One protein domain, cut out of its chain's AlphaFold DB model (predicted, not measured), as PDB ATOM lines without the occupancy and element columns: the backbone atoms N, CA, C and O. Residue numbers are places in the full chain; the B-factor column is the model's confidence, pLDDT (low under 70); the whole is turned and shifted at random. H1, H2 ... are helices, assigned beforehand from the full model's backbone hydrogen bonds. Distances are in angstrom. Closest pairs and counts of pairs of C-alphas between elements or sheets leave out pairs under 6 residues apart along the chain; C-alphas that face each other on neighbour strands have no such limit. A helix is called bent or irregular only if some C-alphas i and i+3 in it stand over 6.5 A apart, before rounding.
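What this domain is: This is residues 2 to 49 of the 95 residues of an uncharacterized protein of Schistosoma curassoni (UniProt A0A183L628). A single long helix, H2, has a tail, residues 39 to 49, that folds back from its far end and runs off from it, while a smaller helix, H1, sticks out beyond its other end with residues 2 to 11, apart from H2. The printed part has 48 residues with two named helices, H1 then H2, and no named strand: the class is all helix. The whole is loose, with a radius of gyration of the C-alphas of 13.7 A, and elongated, spanning 40 by 22 by 21 A.

Where its parts are: H2, residues 22 to 38, is 25.2 A long, from C-alpha 22 at (243.432, 269.702, 301.854) to C-alpha 38 at (231.466, 249.340, 310.705). It is irregular, but only just: C-alphas 33 and 36 are 6.7 A apart. H1, residues 2 to 12, is 15.6 A long and begins at (253.720, 261.206, 280.767).

How they stand to each other: H2 and H1 are apart, joined by a short link of 9 residues. Residues 16 to 21 of it stand free. Of the O i to N i+4 pairs, 10 of 13 in H2 and 5 of 7 in H1 are within hydrogen-bond range.

The domain as a whole: The C-alphas farthest apart, of Gln 2 and Asn 40, are 40.5 A apart. The printed part has no cut. Residues 2 to 12 and residue 18 have pLDDT under 70.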
ATOM      1  N   GLN A   2     254.095 260.012 280.000       50.03
ATOM      2  CA  GLN A   2     253.720 261.206 280.767       50.03
ATOM      3  C   GLN A   2     252.205 261.272 281.039       50.03
ATOM      4  O   GLN A   2     251.812 261.211 282.192       50.03
ATOM      5  N   ASP A   3     251.363 261.176 280.004       53.91
ATOM      6  CA  ASP A   3     249.893 261.251 280.158       53.91
ATOM      7  C   ASP A   3     249.286 260.139 281.034       53.91
ATOM      8  O   ASP A   3     248.256 260.327 281.672       53.91
ATOM      9  N   ALA A   4     249.925 258.966 281.081       60.78
ATOM     10  CA  ALA A   4     249.475 257.837 281.898       60.78
ATOM     11  C   ALA A   4     249.918 257.967 283.363       60.78
ATOM     12  O   ALA A   4     249.192 257.547 284.261       60.78
ATOM     13  N   VAL A   5     251.104 258.541 283.599       58.16
ATOM     14  CA  VAL A   5     251.592 258.895 284.940       58.16
ATOM     15  C   VAL A   5     250.770 260.057 285.490       58.16
ATOM     16  O   VAL A   5     250.297 259.982 286.617       58.16
ATOM     17  N   ASP A   6     250.510 261.076 284.673       57.34
ATOM     18  CA  ASP A   6     249.699 262.228 285.056       57.34
ATOM     19  C   ASP A   6     248.257 261.807 285.369       57.34
ATOM     20  O   ASP A   6     247.732 262.212 286.403       57.34
ATOM     21  N   ALA A   7     247.649 260.909 284.581       63.00
ATOM     22  CA  ALA A   7     246.331 260.346 284.891       63.00
ATOM     23  C   ALA A   7     246.293 259.564 286.221       63.00
ATOM     24  O   ALA A   7     245.305 259.643 286.939       63.00
ATOM     25  N   GLN A   8     247.363 258.845 286.587       61.28
ATOM     26  CA  GLN A   8     247.437 258.123 287.870       61.28
ATOM     27  C   GLN A   8     247.700 259.052 289.065       61.28
ATOM     28  O   GLN A   8     247.171 258.837 290.155       61.28
ATOM     29  N   LEU A   9     248.506 260.099 288.872       58.47
ATOM     30  CA  LEU A   9     248.846 261.065 289.919       58.47
ATOM     31  C   LEU A   9     247.721 262.072 290.196       58.47
ATOM     32  O   LEU A   9     247.712 262.680 291.270       58.47
ATOM     33  N   VAL A  10     246.801 262.289 289.248       56.12
ATOM     34  CA  VAL A  10     245.649 263.194 289.413       56.12
ATOM     35  C   VAL A  10     244.764 262.758 290.578       56.12
ATOM     36  O   VAL A  10     244.453 263.587 291.427       56.12
ATOM     37  N   ASP A  11     244.458 261.468 290.702       62.78
ATOM     38  CA  ASP A  11     243.520 260.996 291.730       62.78
ATOM     39  C   ASP A  11     244.167 260.847 293.123       62.78
ATOM     40  O   ASP A  11     243.495 260.856 294.162       62.78
ATOM     41  N   GLN A  12     245.494 260.699 293.178       68.69
ATOM     42  CA  GLN A  12     246.197 260.337 294.412       68.69
ATOM     43  C   GLN A  12     246.882 261.512 295.117       68.69
ATOM     44  O   GLN A  12     247.050 261.457 296.338       68.69
ATOM     45  N   GLN A  13     247.249 262.577 294.401       71.56
ATOM     46  CA  GLN A  13     247.978 263.709 294.974       71.56
ATOM     47  C   GLN A  13     247.048 264.884 295.296       71.56
ATOM     48  O   GLN A  13     246.578 265.566 294.396       71.56
ATOM     49  N   ALA A  14     246.868 265.172 296.589       71.94
ATOM     50  CA  ALA A  14     246.070 266.311 297.060       71.94
ATOM     51  C   ALA A  14     246.888 267.602 297.284       71.94
ATOM     52  O   ALA A  14     246.328 268.691 297.345       71.94
ATOM     53  N   GLY A  15     248.210 267.495 297.443       75.81
ATOM     54  CA  GLY A  15     249.086 268.643 297.681       75.81
ATOM     55  C   GLY A  15     249.470 269.366 296.391       75.81
ATOM     56  O   GLY A  15     249.769 268.720 295.385       75.81
ATOM     57  N   PHE A  16     249.537 270.699 296.450       72.19
ATOM     58  CA  PHE A  16     249.996 271.570 295.357       72.19
ATOM     59  C   PHE A  16     249.142 271.508 294.071       72.19
ATOM     60  O   PHE A  16     249.664 271.724 292.979       72.19
ATOM     61  N   ARG A  17     247.830 271.240 294.189       71.62
ATOM     62  CA  ARG A  17     246.868 271.291 293.071       71.62
ATOM     63  C   ARG A  17     245.842 272.409 293.245       71.62
ATOM     64  O   ARG A  17     245.365 272.667 294.347       71.62
ATOM     65  N   GLU A  18     245.490 273.062 292.140       69.44
ATOM     66  CA  GLU A  18     244.371 274.007 292.100       69.44
ATOM     67  C   GLU A  18     243.044 273.249 292.188       69.44
ATOM     68  O   GLU A  18     242.891 272.193 291.579       69.44
ATOM     69  N   GLY A  19     242.080 273.782 292.936       72.94
ATOM     70  CA  GLY A  19     240.729 273.218 293.007       72.94
ATOM     71  C   GLY A  19     240.569 271.976 293.890       72.94
ATOM     72  O   GLY A  19     239.438 271.545 294.075       72.94
ATOM     73  N   GLN A  20     241.647 271.441 294.477       70.75
ATOM     74  CA  GLN A  20     241.583 270.319 295.420       70.75
ATOM     75  C   GLN A  20     242.098 270.746 296.805       70.75
ATOM     76  O   GLN A  20     243.306 270.738 297.052       70.75
ATOM     77  N   PRO A  21     241.211 271.177 297.720       77.44
ATOM     78  CA  PRO A  21     241.608 271.592 299.057       77.44
ATOM     79  C   PRO A  21     242.085 270.405 299.905       77.44
ATOM     80  O   PRO A  21     241.614 269.276 299.779       77.44
ATOM     81  N   CYS A  22     242.972 270.687 300.865       81.62
ATOM     82  CA  CYS A  22     243.432 269.702 301.854       81.62
ATOM     83  C   CYS A  22     242.264 269.056 302.631       81.62
ATOM     84  O   CYS A  22     242.322 267.880 302.987       81.62
ATOM     85  N   MET A  23     241.178 269.811 302.838       85.31
ATOM     86  CA  MET A  23     239.979 269.362 303.548       85.31
ATOM     87  C   MET A  23     239.378 268.091 302.947       85.31
ATOM     88  O   MET A  23     239.085 267.160 303.692       85.31
ATOM     89  N   ASP A  24     239.283 267.998 301.621       83.50
ATOM     90  CA  ASP A  24     238.710 266.826 300.952       83.50
ATOM     91  C   ASP A  24     239.530 265.563 301.239       83.50
ATOM     92  O   ASP A  24     238.986 264.469 301.416       83.50
ATOM     93  N   ARG A  25     240.857 265.705 301.367       83.12
ATOM     94  CA  ARG A  25     241.741 264.589 301.710       83.12
ATOM     95  C   ARG A  25     241.641 264.201 303.183       83.12
ATOM     96  O   ARG A  25     241.700 263.012 303.477       83.12
ATOM     97  N   ILE A  26     241.437 265.164 304.086       88.38
ATOM     98  CA  ILE A  26     241.173 264.890 305.509       88.38
ATOM     99  C   ILE A  26     239.852 264.133 305.662       88.38
ATOM    100  O   ILE A  26     239.829 263.100 306.325       88.38
ATOM    101  N   VAL A  27     238.788 264.589 304.994       91.56
ATOM    102  CA  VAL A  27     237.480 263.911 304.994       91.56
ATOM    103  C   VAL A  27     237.609 262.494 304.431       91.56
ATOM    104  O   VAL A  27     237.078 261.547 305.005       91.56
ATOM    105  N   THR A  28     238.385 262.319 303.358       88.19
ATOM    106  CA  THR A  28     238.661 260.988 302.792       88.19
ATOM    107  C   THR A  28     239.394 260.083 303.790       88.19
ATOM    108  O   THR A  28     239.024 258.923 303.955       88.19
ATOM    109  N   LEU A  29     240.424 260.590 304.478       87.88
ATOM    110  CA  LEU A  29     241.161 259.825 305.489       87.88
ATOM    111  C   LEU A  29     240.285 259.463 306.695       87.88
ATOM    112  O   LEU A  29     240.406 258.352 307.203       87.88
ATOM    113  N   GLN A  30     239.399 260.365 307.123       92.31
ATOM    114  CA  GLN A  30     238.422 260.098 308.182       92.31
ATOM    115  C   GLN A  30     237.480 258.961 307.784       92.31
ATOM    116  O   GLN A  30     237.371 257.988 308.524       92.31
ATOM    117  N   ALA A  31     236.907 259.005 306.579       91.75
ATOM    118  CA  ALA A  31     236.040 257.936 306.085       91.75
ATOM    119  C   ALA A  31     236.753 256.567 306.054       91.75
ATOM    120  O   ALA A  31     236.191 255.564 306.490       91.75
ATOM    121  N   ILE A  32     238.015 256.526 305.603       90.44
ATOM    122  CA  ILE A  32     238.830 255.298 305.596       90.44
ATOM    123  C   ILE A  32     239.122 254.807 307.021       90.44
ATOM    124  O   ILE A  32     239.138 253.603 307.257       90.44
ATOM    125  N   ALA A  33     239.370 255.718 307.965       89.75
ATOM    126  CA  ALA A  33     239.635 255.376 309.361       89.75
ATOM    127  C   ALA A  33     238.385 254.875 310.107       89.75
ATOM    128  O   ALA A  33     238.512 254.085 311.040       89.75
ATOM    129  N   GLU A  34     237.193 255.313 309.696       92.12
ATOM    130  CA  GLU A  34     235.911 254.983 310.333       92.12
ATOM    131  C   GLU A  34     235.285 253.682 309.802       92.12
ATOM    132  O   GLU A  34     234.726 252.902 310.572       92.12
ATOM    133  N   GLN A  35     235.452 253.381 308.511       92.25
ATOM    134  CA  GLN A  35     234.946 252.166 307.851       92.25
ATOM    135  C   GLN A  35     235.259 250.813 308.550       92.25
ATOM    136  O   GLN A  35     234.392 249.936 308.574       92.25
ATOM    137  N   PRO A  36     236.445 250.583 309.148       93.06
ATOM    138  CA  PRO A  36     236.779 249.314 309.798       93.06
ATOM    139  C   PRO A  36     235.949 249.052 311.058       93.06
ATOM    140  O   PRO A  36     235.711 247.897 311.414       93.06
ATOM    141  N   VAL A  37     235.467 250.120 311.711       89.12
ATOM    142  CA  VAL A  37     234.563 250.030 312.866       89.12
ATOM    143  C   VAL A  37     233.215 249.454 312.437       89.12
ATOM    144  O   VAL A  37     232.656 248.610 313.134       89.12
ATOM    145  N   GLU A  38     232.717 249.854 311.266       90.69
ATOM    146  CA  GLU A  38     231.466 249.340 310.705       90.69
ATOM    147  C   GLU A  38     231.586 247.861 310.300       90.69
ATOM    148  O   GLU A  38     230.658 247.075 310.492       90.69
ATOM    149  N   TRP A  39     232.741 247.454 309.768       90.75
ATOM    150  CA  TRP A  39     232.951 246.105 309.228       90.75
ATOM    151  C   TRP A  39     233.602 245.117 310.200       90.75
ATOM    152  O   TRP A  39     233.896 243.988 309.807       90.75
ATOM    153  N   ASN A  40     233.814 245.507 311.464       90.81
ATOM    154  CA  ASN A  40     234.579 244.730 312.450       90.81
ATOM    155  C   ASN A  40     235.928 244.234 311.888       90.81
ATOM    156  O   ASN A  40     236.355 243.106 312.148       90.81
ATOM    157  N   SER A  41     236.585 245.066 311.079       90.94
ATOM    158  CA  SER A  41     237.860 244.758 310.440       90.94
ATOM    159  C   SER A  41     238.985 245.599 311.042       90.94
ATOM    160  O   SER A  41     238.760 246.636 311.665       90.94
ATOM    161  N   SER A  42     240.224 245.130 310.903       89.19
ATOM    162  CA  SER A  42     241.400 245.903 311.296       89.19
ATOM    163  C   SER A  42     241.893 246.752 310.128       89.19
ATOM    164  O   SER A  42     241.875 246.321 308.975       89.19
ATOM    165  N   LEU A  43     242.368 247.960 310.432       89.38
ATOM    166  CA  LEU A  43     242.965 248.868 309.457       89.38
ATOM    167  C   LEU A  43     244.448 249.053 309.748       89.38
ATOM    168  O   LEU A  43     244.835 249.360 310.875       89.38
ATOM    169  N   GLN A  44     245.273 248.891 308.716       87.50
ATOM    170  CA  GLN A  44     246.692 249.227 308.757       87.50
ATOM    171  C   GLN A  44     246.932 250.418 307.834       87.50
ATOM    172  O   GLN A  44     246.767 250.312 306.620       87.50
ATOM    173  N   LEU A  45     247.318 251.550 308.419       87.56
ATOM    174  CA  LEU A  45     247.721 252.748 307.689       87.56
ATOM    175  C   LEU A  45     249.220 252.954 307.869       87.56
ATOM    176  O   LEU A  45     249.728 252.888 308.987       87.56
ATOM    177  N   ASN A  46     249.914 253.233 306.768       89.06
ATOM    178  CA  ASN A  46     251.302 253.669 306.807       89.06
ATOM    179  C   ASN A  46     251.355 255.173 306.529       89.06
ATOM    180  O   ASN A  46     250.968 255.613 305.446       89.06
ATOM    181  N   ILE A  47     251.817 255.948 307.508       87.06
ATOM    182  CA  ILE A  47     252.053 257.381 307.348       87.06
ATOM    183  C   ILE A  47     253.536 257.544 307.041       87.06
ATOM    184  O   ILE A  47     254.384 257.311 307.901       87.06
ATOM    185  N   ILE A  48     253.835 257.913 305.800       90.00
ATOM    186  CA  ILE A  48     255.198 258.151 305.333       90.00
ATOM    187  C   ILE A  48     255.376 259.658 305.215       90.00
ATOM    188  O   ILE A  48     254.636 260.307 304.478       90.00
ATOM    189  N   ASP A  49     256.365 260.190 305.923       88.25
ATOM    190  CA  ASP A  49     256.832 261.561 305.757       88.25
ATOM    191  C   ASP A  49     258.304 261.557 305.333       88.25
ATOM    192  O   ASP A  49     259.071 260.663 305.704       88.25
TER     193      ASP A  49